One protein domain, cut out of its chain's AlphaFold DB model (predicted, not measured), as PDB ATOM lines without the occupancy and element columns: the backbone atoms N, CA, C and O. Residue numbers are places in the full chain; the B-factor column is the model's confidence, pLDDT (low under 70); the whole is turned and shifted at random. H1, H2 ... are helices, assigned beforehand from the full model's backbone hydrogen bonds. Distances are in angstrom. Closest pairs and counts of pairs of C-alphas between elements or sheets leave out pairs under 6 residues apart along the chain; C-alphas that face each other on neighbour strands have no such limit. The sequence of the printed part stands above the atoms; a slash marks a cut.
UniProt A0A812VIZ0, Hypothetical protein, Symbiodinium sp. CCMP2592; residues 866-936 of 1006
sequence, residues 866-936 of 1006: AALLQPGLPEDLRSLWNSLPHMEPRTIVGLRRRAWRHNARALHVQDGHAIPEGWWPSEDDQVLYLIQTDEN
ATOM      1  N   ALA A 866     -17.266  31.594 -38.174       47.50
ATOM      2  CA  ALA A 866     -18.042  31.480 -36.948       47.50
ATOM      3  C   ALA A 866     -17.681  30.181 -36.215       47.50
ATOM      4  O   ALA A 866     -17.901  29.085 -36.729       47.50
ATOM      5  N   ALA A 867     -17.138  30.292 -35.002       51.50
ATOM      6  CA  ALA A 867     -16.806  29.136 -34.174       51.50
ATOM      7  C   ALA A 867     -16.854  29.487 -32.680       51.50
ATOM      8  O   ALA A 867     -16.101  30.330 -32.198       51.50
ATOM      9  N   LEU A 868     -17.760  28.842 -31.941       46.41
ATOM     10  CA  LEU A 868     -17.402  27.768 -31.000       46.41
ATOM     11  C   LEU A 868     -18.650  27.377 -30.192       46.41
ATOM     12  O   LEU A 868     -19.002  28.059 -29.228       46.41
ATOM     13  N   LEU A 869     -19.289  26.270 -30.572       50.06
ATOM     14  CA  LEU A 869     -20.287  25.603 -29.735       50.06
ATOM     15  C   LEU A 869     -19.546  24.742 -28.710       50.06
ATOM     16  O   LEU A 869     -19.147  23.619 -29.008       50.06
ATOM     17  N   GLN A 870     -19.339  25.293 -27.517       61.47
ATOM     18  CA  GLN A 870     -18.862  24.550 -26.354       61.47
ATOM     19  C   GLN A 870     -19.741  24.920 -25.149       61.47
ATOM     20  O   GLN A 870     -20.018  26.114 -24.969       61.47
ATOM     21  N   PRO A 871     -20.202  23.945 -24.348       66.69
ATOM     22  CA  PRO A 871     -20.912  24.230 -23.112       66.69
ATOM     23  C   PRO A 871     -19.964  24.779 -22.039       66.69
ATOM     24  O   PRO A 871     -18.805  24.374 -21.938       66.69
ATOM     25  N   GLY A 872     -20.466  25.703 -21.217       80.62
ATOM     26  CA  GLY A 872     -19.715  26.274 -20.093       80.62
ATOM     27  C   GLY A 872     -18.574  27.222 -20.493       80.62
ATOM     28  O   GLY A 872     -18.356  27.534 -21.663       80.62
ATOM     29  N   LEU A 873     -17.875  27.756 -19.488       87.19
ATOM     30  CA  LEU A 873     -16.629  28.517 -19.646       87.19
ATOM     31  C   LEU A 873     -15.470  27.638 -19.146       87.19
ATOM     32  O   LEU A 873     -15.622  27.034 -18.087       87.19
ATOM     33  N   PRO A 874     -14.320  27.571 -19.842       90.31
ATOM     34  CA  PRO A 874     -13.194  26.759 -19.386       90.31
ATOM     35  C   PRO A 874     -12.633  27.281 -18.053       90.31
ATOM     36  O   PRO A 874     -12.366  28.475 -17.923       90.31
ATOM     37  N   GLU A 875     -12.436  26.381 -17.086       91.31
ATOM     38  CA  GLU A 875     -12.004  26.709 -15.711       91.31
ATOM     39  C   GLU A 875     -10.496  26.989 -15.572       91.31
ATOM     40  O   GLU A 875     -10.079  27.620 -14.606       91.31
ATOM     41  N   ASP A 876      -9.692  26.554 -16.549       93.38
ATOM     42  CA  ASP A 876      -8.230  26.685 -16.579       93.38
ATOM     43  C   ASP A 876      -7.755  27.345 -17.881       93.38
ATOM     44  O   ASP A 876      -8.311  27.107 -18.959       93.38
ATOM     45  N   LEU A 877      -6.630  28.069 -17.822       89.75
ATOM     46  CA  LEU A 877      -5.954  28.624 -19.005       89.75
ATOM     47  C   LEU A 877      -5.594  27.533 -20.029       89.75
ATOM     48  O   LEU A 877      -5.682  27.732 -21.239       89.75
ATOM     49  N   ARG A 878      -5.222  26.340 -19.554       89.12
ATOM     50  CA  ARG A 878      -4.932  25.193 -20.423       89.12
ATOM     51  C   ARG A 878      -6.186  24.664 -21.117       89.12
ATOM     52  O   ARG A 878      -6.108  24.277 -22.280       89.12
ATOM     53  N   SER A 879      -7.332  24.686 -20.442       88.19
ATOM     54  CA  SER A 879      -8.622  24.315 -21.028       88.19
ATOM     55  C   SER A 879      -9.078  25.347 -22.065       88.19
ATOM     56  O   SER A 879      -9.558  24.950 -23.119       88.19
ATOM     57  N   LEU A 880      -8.810  26.641 -21.836       88.25
ATOM     58  CA  LEU A 880      -9.018  27.731 -22.804       88.25
ATOM     59  C   LEU A 880      -8.209  27.534 -24.105       88.25
ATOM     60  O   LEU A 880      -8.726  27.776 -25.198       88.25
ATOM     61  N   TRP A 881      -6.964  27.051 -24.017       87.56
ATOM     62  CA  TRP A 881      -6.165  26.705 -25.204       87.56
ATOM     63  C   TRP A 881      -6.619  25.395 -25.861       87.56
ATOM     64  O   TRP A 881      -6.702  25.320 -27.084       87.56
ATOM     65  N   ASN A 882      -6.973  24.378 -25.069       85.62
ATOM     66  CA  ASN A 882      -7.474  23.099 -25.582       85.62
ATOM     67  C   ASN A 882      -8.854  23.220 -26.259       85.62
ATOM     68  O   ASN A 882      -9.154  22.423 -27.144       85.62
ATOM     69  N   SER A 883      -9.687  24.196 -25.870       83.06
ATOM     70  CA  SER A 883     -10.983  24.478 -26.510       83.06
ATOM     71  C   SER A 883     -10.870  25.137 -27.885       83.06
ATOM     72  O   SER A 883     -11.811  25.079 -28.670       83.06
ATOM     73  N   LEU A 884      -9.735  25.779 -28.177       85.81
ATOM     74  CA  LEU A 884      -9.499  26.540 -29.408       85.81
ATOM     75  C   LEU A 884      -8.129  26.183 -30.016       85.81
ATOM     76  O   LEU A 884      -7.275  27.058 -30.194       85.81
ATOM     77  N   PRO A 885      -7.886  24.894 -30.336       75.88
ATOM     78  CA  PRO A 885      -6.639  24.476 -30.953       75.88
ATOM     79  C   PRO A 885      -6.461  25.186 -32.301       75.88
ATOM     80  O   PRO A 885      -7.417  25.402 -33.045       75.88
ATOM     81  N   HIS A 886      -5.211  25.524 -32.620       77.25
ATOM     82  CA  HIS A 886      -4.795  26.241 -33.835       77.25
ATOM     83  C   HIS A 886      -5.174  27.733 -33.929       77.25
ATOM     84  O   HIS A 886      -4.764  28.374 -34.894       77.25
ATOM     85  N   MET A 887      -5.861  28.325 -32.944       80.31
ATOM     86  CA  MET A 887      -6.005  29.787 -32.859       80.31
ATOM     87  C   MET A 887      -4.893  30.402 -31.997       80.31
ATOM     88  O   MET A 887      -4.534  29.858 -30.953       80.31
ATOM     89  N   GLU A 888      -4.340  31.548 -32.410       81.69
ATOM     90  CA  GLU A 888      -3.311  32.222 -31.611       81.69
ATOM     91  C   GLU A 888      -3.882  32.779 -30.292       81.69
ATOM     92  O   GLU A 888      -4.998  33.314 -30.280       81.69
ATOM     93  N   PRO A 889      -3.098  32.773 -29.194       78.06
ATOM     94  CA  PRO A 889      -3.492  33.374 -27.917       78.06
ATOM     95  C   PRO A 889      -4.012  34.813 -28.024       78.06
ATOM     96  O   PRO A 889      -5.001  35.168 -27.379       78.06
ATOM     97  N   ARG A 890      -3.397  35.620 -28.899       79.94
ATOM     98  CA  ARG A 890      -3.803  36.998 -29.221       79.94
ATOM     99  C   ARG A 890      -5.222  37.061 -29.800       79.94
ATOM    100  O   ARG A 890      -6.038  37.868 -29.360       79.94
ATOM    101  N   THR A 891      -5.546  36.172 -30.737       80.31
ATOM    102  CA  THR A 891      -6.867  36.094 -31.382       80.31
ATOM    103  C   THR A 891      -7.953  35.661 -30.398       80.31
ATOM    104  O   THR A 891      -9.030  36.254 -30.376       80.31
ATOM    105  N   ILE A 892      -7.663  34.680 -29.537       78.94
ATOM    106  CA  ILE A 892      -8.604  34.168 -28.526       78.94
ATOM    107  C   ILE A 892      -8.936  35.254 -27.490       78.94
ATOM    108  O   ILE A 892     -10.105  35.492 -27.181       78.94
ATOM    109  N   VAL A 893      -7.924  35.983 -27.009       73.88
ATOM    110  CA  VAL A 893      -8.095  37.149 -26.119       73.88
ATOM    111  C   VAL A 893      -8.869  38.291 -26.815       73.88
ATOM    112  O   VAL A 893      -9.570  39.067 -26.157       73.88
ATOM    113  N   GLY A 894      -8.817  38.350 -28.149       71.62
ATOM    114  CA  GLY A 894      -9.575  39.270 -28.994       71.62
ATOM    115  C   GLY A 894     -11.063  38.947 -29.203       71.62
ATOM    116  O   GLY A 894     -11.813  39.853 -29.571       71.62
ATOM    117  N   LEU A 895     -11.542  37.725 -28.940       78.62
ATOM    118  CA  LEU A 895     -12.926  37.299 -29.239       78.62
ATOM    119  C   LEU A 895     -13.987  38.225 -28.611       78.62
ATOM    120  O   LEU A 895     -13.854  38.651 -27.464       78.62
ATOM    121  N   ARG A 896     -15.056  38.583 -29.341       63.38
ATOM    122  CA  ARG A 896     -15.922  39.731 -28.965       63.38
ATOM    123  C   ARG A 896     -16.825  39.508 -27.735       63.38
ATOM    124  O   ARG A 896     -17.306  40.484 -27.158       63.38
ATOM    125  N   ARG A 897     -17.061  38.261 -27.292       73.44
ATOM    126  CA  ARG A 897     -17.898  37.962 -26.107       73.44
ATOM    127  C   ARG A 897     -17.252  38.503 -24.824       73.44
ATOM    128  O   ARG A 897     -16.209  38.016 -24.396       73.44
ATOM    129  N   ARG A 898     -17.931  39.438 -24.140       72.25
ATOM    130  CA  ARG A 898     -17.483  40.011 -22.850       72.25
ATOM    131  C   ARG A 898     -17.172  38.939 -21.797       72.25
ATOM    132  O   ARG A 898     -16.156  39.057 -21.122       72.25
ATOM    133  N   ALA A 899     -17.999  37.893 -21.699       74.38
ATOM    134  CA  ALA A 899     -17.788  36.778 -20.772       74.38
ATOM    135  C   ALA A 899     -16.474  36.025 -21.048       74.38
ATOM    136  O   ALA A 899     -15.691  35.820 -20.129       74.38
ATOM    137  N   TRP A 900     -16.178  35.705 -22.313       80.25
ATOM    138  CA  TRP A 900     -14.924  35.048 -22.702       80.25
ATOM    139  C   TRP A 900     -13.703  35.948 -22.481       80.25
ATOM    140  O   TRP A 900     -12.725  35.492 -21.896       80.25
ATOM    141  N   ARG A 901     -13.773  37.245 -22.826       81.50
ATOM    142  CA  ARG A 901     -12.697  38.204 -22.498       81.50
ATOM    143  C   ARG A 901     -12.465  38.322 -20.990       81.50
ATOM    144  O   ARG A 901     -11.322  38.448 -20.561       81.50
ATOM    145  N   HIS A 902     -13.525  38.297 -20.181       81.44
ATOM    146  CA  HIS A 902     -13.412  38.358 -18.722       81.44
ATOM    147  C   HIS A 902     -12.859  37.054 -18.134       81.44
ATOM    148  O   HIS A 902     -12.018  37.116 -17.242       81.44
ATOM    149  N   ASN A 903     -13.272  35.893 -18.651       85.88
ATOM    150  CA  ASN A 903     -12.736  34.602 -18.229       85.88
ATOM    151  C   ASN A 903     -11.251  34.486 -18.592       85.88
ATOM    152  O   ASN A 903     -10.419  34.306 -17.715       85.88
ATOM    153  N   ALA A 904     -10.883  34.739 -19.852       85.94
ATOM    154  CA  ALA A 904      -9.488  34.742 -20.288       85.94
ATOM    155  C   ALA A 904      -8.614  35.706 -19.459       85.94
ATOM    156  O   ALA A 904      -7.488  35.353 -19.118       85.94
ATOM    157  N   ARG A 905      -9.127  36.887 -19.074       85.06
ATOM    158  CA  ARG A 905      -8.443  37.800 -18.136       85.06
ATOM    159  C   ARG A 905      -8.287  37.203 -16.737       85.06
ATOM    160  O   ARG A 905      -7.198  37.292 -16.183       85.06
ATOM    161  N   ALA A 906      -9.343  36.612 -16.177       89.56
ATOM    162  CA  ALA A 906      -9.300  35.981 -14.860       89.56
ATOM    163  C   ALA A 906      -8.279  34.832 -14.822       89.56
ATOM    164  O   ALA A 906      -7.433  34.816 -13.936       89.56
ATOM    165  N   LEU A 907      -8.286  33.957 -15.831       92.31
ATOM    166  CA  LEU A 907      -7.365  32.823 -15.958       92.31
ATOM    167  C   LEU A 907      -5.898  33.263 -16.082       92.31
ATOM    168  O   LEU A 907      -5.045  32.741 -15.375       92.31
ATOM    169  N   HIS A 908      -5.592  34.272 -16.908       89.75
ATOM    170  CA  HIS A 908      -4.229  34.819 -17.000       89.75
ATOM    171  C   HIS A 908      -3.752  35.422 -15.664       89.75
ATOM    172  O   HIS A 908      -2.607  35.221 -15.265       89.75
ATOM    173  N   VAL A 909      -4.634  36.125 -14.941       91.06
ATOM    174  CA  VAL A 909      -4.330  36.670 -13.604       91.06
ATOM    175  C   VAL A 909      -4.152  35.554 -12.564       91.06
ATOM    176  O   VAL A 909      -3.272  35.664 -11.712       91.06
ATOM    177  N   GLN A 910      -4.939  34.480 -12.647       92.44
ATOM    178  CA  GLN A 910      -4.884  33.313 -11.762       92.44
ATOM    179  C   GLN A 910      -3.592  32.499 -11.946       92.44
ATOM    180  O   GLN A 910      -2.964  32.136 -10.954       92.44
ATOM    181  N   ASP A 911      -3.135  32.318 -13.189       92.12
ATOM    182  CA  ASP A 911      -1.834  31.712 -13.520       92.12
ATOM    183  C   ASP A 911      -0.635  32.648 -13.240       92.12
ATOM    184  O   ASP A 911       0.521  32.272 -13.435       92.12
ATOM    185  N   GLY A 912      -0.875  33.886 -12.787       91.50
ATOM    186  CA  GLY A 912       0.173  34.871 -12.492       91.50
ATOM    187  C   GLY A 912       0.848  35.479 -13.730       91.50
ATOM    188  O   GLY A 912       1.866  36.165 -13.605       91.50
ATOM    189  N   HIS A 913       0.292  35.265 -14.924       86.19
ATOM    190  CA  HIS A 913       0.817  35.770 -16.188       86.19
ATOM    191  C   HIS A 913       0.093  37.052 -16.619       86.19
ATOM    192  O   HIS A 913      -1.022  37.026 -17.136       86.19
ATOM    193  N   ALA A 914       0.759  38.200 -16.468       81.75
ATOM    194  CA  ALA A 914       0.273  39.453 -17.041       81.75
ATOM    195  C   ALA A 914       0.150  39.332 -18.573       81.75
ATOM    196  O   ALA A 914       1.127  39.011 -19.253       81.75
ATOM    197  N   ILE A 915      -1.044  39.601 -19.113       80.25
ATOM    198  CA  ILE A 915      -1.298  39.605 -20.562       80.25
ATOM    199  C   ILE A 915      -0.396  40.673 -21.209       80.25
ATOM    200  O   ILE A 915      -0.501  41.838 -20.813       80.25
ATOM    201  N   PRO A 916       0.462  40.327 -22.190       82.06
ATOM    202  CA  PRO A 916       1.316  41.301 -22.866       82.06
ATOM    203  C   PRO A 916       0.489  42.426 -23.495       82.06
ATOM    204  O   PRO A 916      -0.524  42.162 -24.139       82.06
ATOM    205  N   GLU A 917       0.914  43.683 -23.357       75.94
ATOM    206  CA  GLU A 917       0.075  44.839 -23.731       75.94
ATOM    207  C   GLU A 917      -0.319  44.863 -25.222       75.94
ATOM    208  O   GLU A 917      -1.402  45.331 -25.564       75.94
ATOM    209  N   GLY A 918       0.496  44.266 -26.102       78.75
ATOM    210  CA  GLY A 918       0.186  44.095 -27.528       78.75
ATOM    211  C   GLY A 918      -0.772  42.942 -27.877       78.75
ATOM    212  O   GLY A 918      -1.084  42.759 -29.054       78.75
ATOM    213  N   TRP A 919      -1.229  42.129 -26.914       77.56
ATOM    214  CA  TRP A 919      -2.148  41.004 -27.169       77.56
ATOM    215  C   TRP A 919      -3.622  41.407 -27.276       77.56
ATOM    216  O   TRP A 919      -4.455  40.581 -27.643       77.56
ATOM    217  N   TRP A 920      -3.957  42.669 -27.018       71.75
ATOM    218  CA  TRP A 920      -5.254  43.206 -27.414       71.75
ATOM    219  C   TRP A 920      -5.227  43.511 -28.923       71.75
ATOM    220  O   TRP A 920      -4.260  44.122 -29.394       71.75
ATOM    221  N   PRO A 921      -6.235  43.077 -29.703       63.56
ATOM    222  CA  PRO A 921      -6.400  43.555 -31.071       63.56
ATOM    223  C   PRO A 921      -6.664  45.066 -31.077       63.56
ATOM    224  O   PRO A 921      -7.316  45.591 -30.167       63.56
ATOM    225  N   SER A 922      -6.190  45.745 -32.119       63.22
ATOM    226  CA  SER A 922      -6.655  47.094 -32.469       63.22
ATOM    227  C   SER A 922      -8.152  47.060 -32.809       63.22
ATOM    228  O   SER A 922      -8.680  46.005 -33.155       63.22
ATOM    229  N   GLU A 923      -8.856  48.194 -32.733       57.28
ATOM    230  CA  GLU A 923     -10.304  48.223 -33.025       57.28
ATOM    231  C   GLU A 923     -10.645  47.844 -34.484       57.28
ATOM    232  O   GLU A 923     -11.779  47.453 -34.756       57.28
ATOM    233  N   ASP A 924      -9.651  47.878 -35.380       54.75
ATOM    234  CA  ASP A 924      -9.736  47.502 -36.796       54.75
ATOM    235  C   ASP A 924      -9.463  46.005 -37.095       54.75
ATOM    236  O   ASP A 924      -9.666  45.559 -38.226       54.75
ATOM    237  N   ASP A 925      -8.983  45.211 -36.126       53.94
ATOM    238  CA  ASP A 925      -8.659  43.787 -36.338       53.94
ATOM    239  C   ASP A 925      -9.923  42.895 -36.405       53.94
ATOM    240  O   ASP A 925     -10.943  43.151 -35.761       53.94
ATOM    241  N   GLN A 926      -9.850  41.815 -37.193       55.91
ATOM    242  CA  GLN A 926     -11.014  41.048 -37.666       55.91
ATOM    243  C   GLN A 926     -11.976  40.554 -36.565       55.91
ATOM    244  O   GLN A 926     -11.593  39.898 -35.593       55.91
ATOM    245  N   VAL A 927     -13.274  40.801 -36.776       55.50
ATOM    246  CA  VAL A 927     -14.331  40.488 -35.806       55.50
ATOM    247  C   VAL A 927     -14.760  39.021 -35.891       55.50
ATOM    248  O   VAL A 927     -15.598  38.647 -36.709       55.50
ATOM    249  N   LEU A 928     -14.229  38.199 -34.988       57.69
ATOM    250  CA  LEU A 928     -14.631  36.801 -34.814       57.69
ATOM    251  C   LEU A 928     -15.795  36.660 -33.813       57.69
ATOM    252  O   LEU A 928     -15.788  37.251 -32.723       57.69
ATOM    253  N   TYR A 929     -16.791  35.855 -34.195       55.47
ATOM    254  CA  TYR A 929     -18.036  35.630 -33.455       55.47
ATOM    255  C   TYR A 929     -18.065  34.222 -32.841       55.47
ATOM    256  O   TYR A 929     -17.804  33.232 -33.520       55.47
ATOM    257  N   LEU A 930     -18.424  34.144 -31.554       59.78
ATOM    258  CA  LEU A 930     -18.460  32.904 -30.771       59.78
ATOM    259  C   LEU A 930     -19.868  32.666 -30.203       59.78
ATOM    260  O   LEU A 930     -20.436  33.546 -29.542       59.78
ATOM    261  N   ILE A 931     -20.424  31.477 -30.448       51.38
ATOM    262  CA  ILE A 931     -21.809  31.099 -30.122       51.38
ATOM    263  C   ILE A 931     -21.793  29.928 -29.136       51.38
ATOM    264  O   ILE A 931     -21.818  28.768 -29.514       51.38
ATOM    265  N   GLN A 932     -21.748  30.270 -27.855       60.75
ATOM    266  CA  GLN A 932     -21.743  29.343 -26.727       60.75
ATOM    267  C   GLN A 932     -23.184  28.989 -26.325       60.75
ATOM    268  O   GLN A 932     -24.004  29.903 -26.163       60.75
ATOM    269  N   THR A 933     -23.455  27.701 -26.128       48.38
ATOM    270  CA  THR A 933     -24.671  27.154 -25.507       48.38
ATOM    271  C   THR A 933     -24.524  27.096 -23.981       48.38
ATOM    272  O   THR A 933     -23.413  26.983 -23.463       48.38
ATOM    273  N   ASP A 934     -25.637  27.190 -23.251       48.38
ATOM    274  CA  ASP A 934     -25.663  27.080 -21.785       48.38
ATOM    275  C   ASP A 934     -26.509  25.871 -21.370       48.38
ATOM    276  O   ASP A 934     -27.722  25.851 -21.576       48.38
ATOM    277  N   GLU A 935     -25.861  24.861 -20.795       49.03
ATOM    278  CA  GLU A 935     -26.504  23.625 -20.332       49.03
ATOM    279  C   GLU A 935     -27.319  23.820 -19.042       49.03
ATOM    280  O   GLU A 935     -28.132  22.965 -18.693       49.03
ATOM    281  N   ASN A 936     -27.173  24.955 -18.346       45.53
ATOM    282  CA  ASN A 936     -27.883  25.215 -17.088       45.53
ATOM    283  C   ASN A 936     -29.316  25.754 -17.273       45.53
ATOM    284  O   ASN A 936     -30.031  25.948 -16.287       45.53
TER     285      ASN A 936
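AT A GLANCE: This is residues 866 to 936 of the 1006 residues of the protein "Hypothetical protein" of Symbiodinium sp. CCMP2592 (UniProt A0A812VIZ0). This domain has little regular structure: the longest helix, H3, has two short helices, H1 and H2, packed on it, and residues 911 to 936 swing round these helices in a wide arc with no named element. The printed part has 71 residues, with three named helices in the order H1, H2, H3 and no named strand; its class is all helix, with 25 residues in named elements. It is compact, with a radius of gyration of the C-alphas of 11.9 A and spans of 34 by 29 by 22 A.

IN THESE COORDINATES: H3, residues 898 to 910, runs 18.1 A from C-alpha 898 at (-17.483, 40.011, -22.850) to C-alpha 910 at (-4.884, 33.313, -11.762). H1 is residues 877 to 882 and H2 residues 889 to 894.

HOW THE PARTS SIT: H3 touches H1 with residues 904 to 908 alone, the closest C-alphas being those of Leu 877 and Leu 907, 5.4 A apart, at a steep tilt of 59 degrees, opposite ways. H3 touches H2 with residues 900 to 904 alone, closest at the C-alphas of Val 893 and Arg 901, 6.0 A; they form a helical hairpin. In H1, H2 and H3 every O i to N i+4 pair is within hydrogen-bond range.

THE WHOLE: The C-alphas of Gly 918 and Asn 936, 35.4 A apart, are the farthest. The printed part has no cut. pLDDT is under 70 at residues 866 to 871, 896 and 921 to 936.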